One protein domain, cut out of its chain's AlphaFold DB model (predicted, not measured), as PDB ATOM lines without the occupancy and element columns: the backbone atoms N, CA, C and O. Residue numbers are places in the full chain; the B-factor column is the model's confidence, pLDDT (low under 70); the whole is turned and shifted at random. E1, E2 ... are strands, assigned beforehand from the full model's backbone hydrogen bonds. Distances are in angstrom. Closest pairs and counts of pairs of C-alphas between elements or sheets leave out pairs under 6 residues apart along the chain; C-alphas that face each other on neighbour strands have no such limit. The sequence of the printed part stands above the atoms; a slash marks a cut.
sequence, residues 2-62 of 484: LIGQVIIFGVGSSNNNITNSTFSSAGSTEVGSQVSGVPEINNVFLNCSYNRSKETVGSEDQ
ATOM      1  N   LEU A   2      -1.983  -0.265 -19.788       40.03
ATOM      2  CA  LEU A   2      -1.225   0.509 -18.799       40.03
ATOM      3  C   LEU A   2      -2.222   1.064 -17.777       40.03
ATOM      4  O   LEU A   2      -2.838   2.087 -18.023       40.03
ATOM      5  N   ILE A   3      -2.443   0.360 -16.667       46.19
ATOM      6  CA  ILE A   3      -3.371   0.806 -15.615       46.19
ATOM      7  C   ILE A   3      -2.619   1.777 -14.694       46.19
ATOM      8  O   ILE A   3      -1.551   1.432 -14.191       46.19
ATOM      9  N   GLY A   4      -3.167   2.977 -14.466       53.97
ATOM     10  CA  GLY A   4      -2.605   3.962 -13.531       53.97
ATOM     11  C   GLY A   4      -1.696   5.041 -14.138       53.97
ATOM     12  O   GLY A   4      -0.923   5.652 -13.402       53.97
ATOM     13  N   GLN A   5      -1.740   5.271 -15.455       67.94
ATOM     14  CA  GLN A   5      -0.922   6.290 -16.128       67.94
ATOM     15  C   GLN A   5      -1.753   7.486 -16.611       67.94
ATOM     16  O   GLN A   5      -2.921   7.343 -16.965       67.94
ATOM     17  N   VAL A   6      -1.124   8.664 -16.612       81.50
ATOM     18  CA  VAL A   6      -1.628   9.909 -17.212       81.50
ATOM     19  C   VAL A   6      -0.889  10.111 -18.528       81.50
ATOM     20  O   VAL A   6       0.328   9.922 -18.566       81.50
ATOM     21  N   ILE A   7      -1.590  10.523 -19.582       87.62
ATOM     22  CA  ILE A   7      -0.956  10.941 -20.834       87.62
ATOM     23  C   ILE A   7      -1.225  12.417 -21.077       87.62
ATOM     24  O   ILE A   7      -2.360  12.818 -21.295       87.62
ATOM     25  N   ILE A   8      -0.157  13.208 -21.095       86.44
ATOM     26  CA  ILE A   8      -0.191  14.598 -21.543       86.44
ATOM     27  C   ILE A   8       0.714  14.696 -22.765       86.44
ATOM     28  O   ILE A   8       1.886  14.319 -22.685       86.44
ATOM     29  N   PHE A   9       0.175  15.160 -23.888       86.38
ATOM     30  CA  PHE A   9       0.998  15.489 -25.045       86.38
ATOM     31  C   PHE A   9       1.889  16.687 -24.702       86.38
ATOM     32  O   PHE A   9       1.464  17.615 -24.023       86.38
ATOM     33  N   GLY A  10       3.170  16.600 -25.061       82.69
ATOM     34  CA  GLY A  10       4.114  17.693 -24.837       82.69
ATOM     35  C   GLY A  10       4.084  18.695 -25.985       82.69
ATOM     36  O   GLY A  10       3.695  18.338 -27.097       82.69
ATOM     37  N   VAL A  11       4.606  19.897 -25.734       83.31
ATOM     38  CA  VAL A  11       4.625  21.026 -26.683       83.31
ATOM     39  C   VAL A  11       4.906  20.603 -28.128       83.31
ATOM     40  O   VAL A  11       5.971  20.062 -28.437       83.31
ATOM     41  N   GLY A  12       3.955  20.887 -29.023       80.50
ATOM     42  CA  GLY A  12       4.057  20.630 -30.464       80.50
ATOM     43  C   GLY A  12       3.860  19.168 -30.891       80.50
ATOM     44  O   GLY A  12       4.029  18.846 -32.068       80.50
ATOM     45  N   SER A  13       3.490  18.273 -29.973       89.06
ATOM     46  CA  SER A  13       3.228  16.863 -30.277       89.06
ATOM     47  C   SER A  13       1.865  16.704 -30.951       89.06
ATOM     48  O   SER A  13       0.839  16.568 -30.291       89.06
ATOM     49  N   SER A  14       1.863  16.703 -32.282       93.25
ATOM     50  CA  SER A  14       0.677  16.490 -33.120       93.25
ATOM     51  C   SER A  14       0.707  15.122 -33.809       93.25
ATOM     52  O   SER A  14       1.781  14.567 -34.039       93.25
ATOM     53  N   ASN A  15      -0.456  14.629 -34.246       94.50
ATOM     54  CA  ASN A  15      -0.612  13.380 -35.013       94.50
ATOM     55  C   ASN A  15      -0.245  12.096 -34.247       94.50
ATOM     56  O   ASN A  15       0.158  11.099 -34.851       94.50
ATOM     57  N   ASN A  16      -0.371  12.100 -32.921       93.38
ATOM     58  CA  ASN A  16      -0.184  10.891 -32.126       93.38
ATOM     59  C   ASN A  16      -1.435  10.011 -32.192       93.38
ATOM     60  O   ASN A  16      -2.554  10.518 -32.187       93.38
ATOM     61  N   ASN A  17      -1.252   8.691 -32.200       94.19
ATOM     62  CA  ASN A  17      -2.353   7.736 -32.135       94.19
ATOM     63  C   ASN A  17      -2.139   6.782 -30.961       94.19
ATOM     64  O   ASN A  17      -1.182   6.005 -30.937       94.19
ATOM     65  N   ILE A  18      -3.020   6.876 -29.975       93.56
ATOM     66  CA  ILE A  18      -3.018   6.048 -28.778       93.56
ATOM     67  C   ILE A  18      -4.194   5.100 -28.894       93.56
ATOM     68  O   ILE A  18      -5.331   5.537 -29.069       93.56
ATOM     69  N   THR A  19      -3.920   3.802 -28.786       93.31
ATOM     70  CA  THR A  19      -4.935   2.773 -28.992       93.31
ATOM     71  C   THR A  19      -5.041   1.808 -27.814       93.31
ATOM     72  O   THR A  19      -4.075   1.606 -27.068       93.31
ATOM     73  N   ASN A  20      -6.219   1.203 -27.633       91.06
ATOM     74  CA  ASN A  20      -6.436   0.022 -26.780       91.06
ATOM     75  C   ASN A  20      -5.900   0.179 -25.342       91.06
ATOM     76  O   ASN A  20      -5.202  -0.688 -24.802       91.06
ATOM     77  N   SER A  21      -6.183   1.333 -24.738       88.56
ATOM     78  CA  SER A  21      -5.574   1.763 -23.475       88.56
ATOM     79  C   SER A  21      -6.602   2.336 -22.510       88.56
ATOM     80  O   SER A  21      -7.522   3.042 -22.902       88.56
ATOM     81  N   THR A  22      -6.430   2.056 -21.223       88.50
ATOM     82  CA  THR A  22      -7.305   2.567 -20.166       88.50
ATOM     83  C   THR A  22      -6.496   3.477 -19.268       88.50
ATOM     84  O   THR A  22      -5.525   3.027 -18.668       88.50
ATOM     85  N   PHE A  23      -6.906   4.734 -19.158       88.06
ATOM     86  CA  PHE A  23      -6.288   5.706 -18.270       88.06
ATOM     87  C   PHE A  23      -7.163   5.879 -17.043       88.06
ATOM     88  O   PHE A  23      -8.383   6.010 -17.125       88.06
ATOM     89  N   SER A  24      -6.515   5.844 -15.890       86.50
ATOM     90  CA  SER A  24      -7.142   6.120 -14.613       86.50
ATOM     91  C   SER A  24      -6.105   6.775 -13.725       86.50
ATOM     92  O   SER A  24      -4.980   6.288 -13.586       86.50
ATOM     93  N   SER A  25      -6.453   7.918 -13.146       82.81
ATOM     94  CA  SER A  25      -5.549   8.639 -12.259       82.81
ATOM     95  C   SER A  25      -6.289   9.121 -11.018       82.81
ATOM     96  O   SER A  25      -7.476   9.448 -11.053       82.81
ATOM     97  N   ALA A  26      -5.580   9.187  -9.890       80.88
ATOM     98  CA  ALA A  26      -6.084   9.857  -8.691       80.88
ATOM     99  C   ALA A  26      -6.030  11.395  -8.822       80.88
ATOM    100  O   ALA A  26      -6.639  12.100  -8.022       80.88
ATOM    101  N   GLY A  27      -5.310  11.911  -9.826       81.75
ATOM    102  CA  GLY A  27      -5.170  13.340 -10.100       81.75
ATOM    103  C   GLY A  27      -6.381  13.947 -10.814       81.75
ATOM    104  O   GLY A  27      -7.373  13.272 -11.097       81.75
ATOM    105  N   SER A  28      -6.287  15.245 -11.109       85.38
ATOM    106  CA  SER A  28      -7.315  16.014 -11.826       85.38
ATOM    107  C   SER A  28      -7.327  15.775 -13.337       85.38
ATOM    108  O   SER A  28      -8.276  16.181 -13.996       85.38
ATOM    109  N   THR A  29      -6.286  15.144 -13.884       87.31
ATOM    110  CA  THR A  29      -6.120  14.933 -15.326       87.31
ATOM    111  C   THR A  29      -5.688  13.497 -15.600       87.31
ATOM    112  O   THR A  29      -4.864  12.932 -14.877       87.31
ATOM    113  N   GLU A  30      -6.282  12.901 -16.626       90.19
ATOM    114  CA  GLU A  30      -5.975  11.552 -17.115       90.19
ATOM    115  C   GLU A  30      -5.409  11.603 -18.527       90.19
ATOM    116  O   GLU A  30      -4.417  10.931 -18.812       90.19
ATOM    117  N   VAL A  31      -5.998  12.447 -19.374       91.38
ATOM    118  CA  VAL A  31      -5.515  12.714 -20.725       91.38
ATOM    119  C   VAL A  31      -5.538  14.214 -21.002       91.38
ATOM    120  O   VAL A  31      -6.366  14.939 -20.446       91.38
ATOM    121  N   GLY A  32      -4.647  14.699 -21.857       89.25
ATOM    122  CA  GLY A  32      -4.677  16.105 -22.228       89.25
ATOM    123  C   GLY A  32      -3.513  16.577 -23.080       89.25
ATOM    124  O   GLY A  32      -2.662  15.788 -23.487       89.25
ATOM    125  N   SER A  33      -3.495  17.881 -23.319       89.31
ATOM    126  CA  SER A  33      -2.421  18.610 -23.992       89.31
ATOM    127  C   SER A  33      -1.704  19.541 -23.016       89.31
ATOM    128  O   SER A  33      -2.249  19.924 -21.971       89.31
ATOM    129  N   GLN A  34      -0.462  19.902 -23.329       83.25
ATOM    130  CA  GLN A  34       0.269  20.901 -22.564       83.25
ATOM    131  C   GLN A  34      -0.014  22.291 -23.137       83.25
ATOM    132  O   GLN A  34       0.365  22.605 -24.258       83.25
ATOM    133  N   VAL A  35      -0.624  23.173 -22.336       72.00
ATOM    134  CA  VAL A  35      -0.921  24.542 -22.784       72.00
ATOM    135  C   VAL A  35       0.376  25.260 -23.164       72.00
ATOM    136  O   VAL A  35       1.217  25.557 -22.309       72.00
ATOM    137  N   SER A  36       0.526  25.549 -24.452       70.88
ATOM    138  CA  SER A  36       1.685  26.215 -25.032       70.88
ATOM    139  C   SER A  36       1.247  27.109 -26.198       70.88
ATOM    140  O   SER A  36       0.129  26.991 -26.682       70.88
ATOM    141  N   GLY A  37       2.114  28.014 -26.660       76.94
ATOM    142  CA  GLY A  37       1.850  28.812 -27.868       76.94
ATOM    143  C   GLY A  37       2.043  28.038 -29.182       76.94
ATOM    144  O   GLY A  37       2.203  28.667 -30.226       76.94
ATOM    145  N   VAL A  38       2.143  26.704 -29.126       85.88
ATOM    146  CA  VAL A  38       2.311  25.816 -30.281       85.88
ATOM    147  C   VAL A  38       1.201  24.757 -30.248       85.88
ATOM    148  O   VAL A  38       1.180  23.964 -29.309       85.88
ATOM    149  N   PRO A  39       0.325  24.698 -31.266       88.50
ATOM    150  CA  PRO A  39      -0.799  23.761 -31.298       88.50
ATOM    151  C   PRO A  39      -0.402  22.274 -31.247       88.50
ATOM    152  O   PRO A  39       0.471  21.823 -31.995       88.50
ATOM    153  N   GLU A  40      -1.110  21.495 -30.428       91.94
ATOM    154  CA  GLU A  40      -1.028  20.030 -30.331       91.94
ATOM    155  C   GLU A  40      -2.282  19.388 -30.945       91.94
ATOM    156  O   GLU A  40      -3.263  19.095 -30.257       91.94
ATOM    157  N   ILE A  41      -2.274  19.189 -32.266       93.12
ATOM    158  CA  ILE A  41      -3.472  18.839 -33.044       93.12
ATOM    159  C   ILE A  41      -3.471  17.402 -33.574       93.12
ATOM    160  O   ILE A  41      -2.434  16.741 -33.662       93.12
ATOM    161  N   ASN A  42      -4.649  16.928 -33.993       93.38
ATOM    162  CA  ASN A  42      -4.842  15.606 -34.595       93.38
ATOM    163  C   ASN A  42      -4.337  14.447 -33.713       93.38
ATOM    164  O   ASN A  42      -3.839  13.437 -34.209       93.38
ATOM    165  N   ASN A  43      -4.431  14.595 -32.393       94.12
ATOM    166  CA  ASN A  43      -4.072  13.534 -31.464       94.12
ATOM    167  C   ASN A  43      -5.284  12.630 -31.216       94.12
ATOM    168  O   ASN A  43      -6.326  13.087 -30.750       94.12
ATOM    169  N   VAL A  44      -5.157  11.347 -31.549       95.56
ATOM    170  CA  VAL A  44      -6.255  10.375 -31.552       95.56
ATOM    171  C   VAL A  44      -6.138   9.420 -30.370       95.56
ATOM    172  O   VAL A  44      -5.088   8.827 -30.132       95.56
ATOM    173  N   PHE A  45      -7.255   9.228 -29.673       94.56
ATOM    174  CA  PHE A  45      -7.473   8.146 -28.720       94.56
ATOM    175  C   PHE A  45      -8.515   7.187 -29.289       94.56
ATOM    176  O   PHE A  45      -9.704   7.514 -29.313       94.56
ATOM    177  N   LEU A  46      -8.075   6.019 -29.750       95.06
ATOM    178  CA  LEU A  46      -8.915   4.997 -30.375       95.06
ATOM    179  C   LEU A  46      -9.073   3.786 -29.454       95.06
ATOM    180  O   LEU A  46      -8.092   3.165 -29.053       95.06
ATOM    181  N   ASN A  47     -10.314   3.431 -29.119       93.69
ATOM    182  CA  ASN A  47     -10.595   2.391 -28.127       93.69
ATOM    183  C   ASN A  47      -9.837   2.647 -26.810       93.69
ATOM    184  O   ASN A  47      -9.091   1.806 -26.293       93.69
ATOM    185  N   CYS A  48      -9.969   3.877 -26.312       90.69
ATOM    186  CA  CYS A  48      -9.377   4.288 -25.050       90.69
ATOM    187  C   CYS A  48     -10.436   4.749 -24.055       90.69
ATOM    188  O   CYS A  48     -11.284   5.596 -24.361       90.69
ATOM    189  N   SER A  49     -10.333   4.250 -22.828       88.75
ATOM    190  CA  SER A  49     -11.240   4.594 -21.731       88.75
ATOM    191  C   SER A  49     -10.533   5.513 -20.742       88.75
ATOM    192  O   SER A  49      -9.435   5.203 -20.283       88.75
ATOM    193  N   TYR A  50     -11.159   6.644 -20.433       90.06
ATOM    194  CA  TYR A  50     -10.719   7.631 -19.449       90.06
ATOM    195  C   TYR A  50     -11.914   8.504 -19.057       90.06
ATOM    196  O   TYR A  50     -12.883   8.651 -19.812       90.06
ATOM    197  N   ASN A  51     -11.856   9.103 -17.877       89.31
ATOM    198  CA  ASN A  51     -12.877  10.009 -17.395       89.31
ATOM    199  C   ASN A  51     -12.829  11.330 -18.171       89.31
ATOM    200  O   ASN A  51     -11.879  12.102 -18.057       89.31
ATOM    201  N   ARG A  52     -13.900  11.623 -18.917       88.81
ATOM    202  CA  ARG A  52     -14.035  12.856 -19.709       88.81
ATOM    203  C   ARG A  52     -13.921  14.126 -18.860       88.81
ATOM    204  O   ARG A  52     -13.456  15.137 -19.365       88.81
ATOM    205  N   SER A  53     -14.285  14.099 -17.572       89.75
ATOM    206  CA  SER A  53     -14.107  15.269 -16.692       89.75
ATOM    207  C   SER A  53     -12.647  15.540 -16.313       89.75
ATOM    208  O   SER A  53     -12.350  16.585 -15.739       89.75
ATOM    209  N   LYS A  54     -11.749  14.604 -16.628       91.12
ATOM    210  CA  LYS A  54     -10.301  14.689 -16.424       91.12
ATOM    211  C   LYS A  54      -9.540  14.807 -17.747       91.12
ATOM    212  O   LYS A  54      -8.340  14.532 -17.789       91.12
ATOM    213  N   GLU A  55     -10.234  15.182 -18.819       92.56
ATOM    214  CA  GLU A  55      -9.632  15.558 -20.093       92.56
ATOM    215  C   GLU A  55      -9.353  17.066 -20.096       92.56
ATOM    216  O   GLU A  55     -10.278  17.873 -19.980       92.56
ATOM    217  N   THR A  56      -8.082  17.446 -20.238       90.81
ATOM    218  CA  THR A  56      -7.663  18.855 -20.284       90.81
ATOM    219  C   THR A  56      -7.058  19.167 -21.648       90.81
ATOM    220  O   THR A  56      -5.978  18.675 -21.955       90.81
ATOM    221  N   VAL A  57      -7.718  19.991 -22.461       91.56
ATOM    222  CA  VAL A  57      -7.232  20.379 -23.799       91.56
ATOM    223  C   VAL A  57      -7.176  21.902 -23.891       91.56
ATOM    224  O   VAL A  57      -8.134  22.580 -23.511       91.56
ATOM    225  N   GLY A  58      -6.041  22.439 -24.342       88.44
ATOM    226  CA  GLY A  58      -5.849  23.870 -24.582       88.44
ATOM    227  C   GLY A  58      -6.742  24.400 -25.710       88.44
ATOM    228  O   GLY A  58      -7.254  23.645 -26.528       88.44
ATOM    229  N   SER A  59      -6.935  25.721 -25.775       86.88
ATOM    230  CA  SER A  59      -7.835  26.355 -26.755       86.88
ATOM    231  C   SER A  59      -7.370  26.263 -28.212       86.88
ATOM    232  O   SER A  59      -8.166  26.496 -29.115       86.88
ATOM    233  N   GLU A  60      -6.088  25.975 -28.439       88.00
ATOM    234  CA  GLU A  60      -5.496  25.803 -29.775       88.00
ATOM    235  C   GLU A  60      -5.152  24.334 -30.077       88.00
ATOM    236  O   GLU A  60      -4.715  24.016 -31.182       88.00
ATOM    237  N   ASP A  61      -5.377  23.436 -29.118       92.38
ATOM    238  CA  ASP A  61      -5.041  22.018 -29.224       92.38
ATOM    239  C   ASP A  61      -6.240  21.205 -29.714       92.38
ATOM    240  O   ASP A  61      -7.372  21.689 -29.737       92.38
ATOM    241  N   GLN A  62      -6.012  19.952 -30.112       93.38
ATOM    242  CA  GLN A  62      -7.086  19.066 -30.547       93.38
ATOM    243  C   GLN A  62      -6.854  17.617 -30.126       93.38
ATOM    244  O   GLN A  62      -5.869  16.978 -30.506       93.38
TER     245      GLN A  62
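AT A GLANCE: This is residues 2 to 62 of the 484 residues of an uncharacterized protein of Candidatus Pacearchaeota archaeon (UniProt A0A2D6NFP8). With little regular structure, the printed part is a short solenoid, a chain wound in stacked turns: E1, E3 and residues 55 to 56 stack on one side, E2 and E4 on another. The 61 printed residues have no named helix and four strands, E1 to E4 in order, in two parallel pairs, E1 with E3 and E2 with E4. The class is all strand, with 19 residues in named elements. It is compact, with a radius of gyration of the C-alphas of 11.0 A and spans of 30 by 22 by 15 A.

HOW THE PARTS SIT: E1, residues 7 to 9, is parallel to E3, residues 31 to 33, at 15 degrees; N 9 and O 32 are 2.9 A apart, within hydrogen-bond range. Residues 31 to 32 also pair, parallel, with residues 55 to 56. E2, residues 17 to 22, is parallel to E4, residues 43 to 49, at 20 degrees; N 18 and O 44 are 2.8 A apart, within hydrogen-bond range.

IN THESE COORDINATES: E1 begins at C-alpha 7 (-0.956, 10.941, -20.834). E2 is 13.9 A long. E4, 15.0 A long, ends at C-alpha 49 (-11.240, 4.594, -21.731).

THE WHOLE: The printed part has no cut, and its three links are short. Residues 2 to 5 are under pLDDT 70.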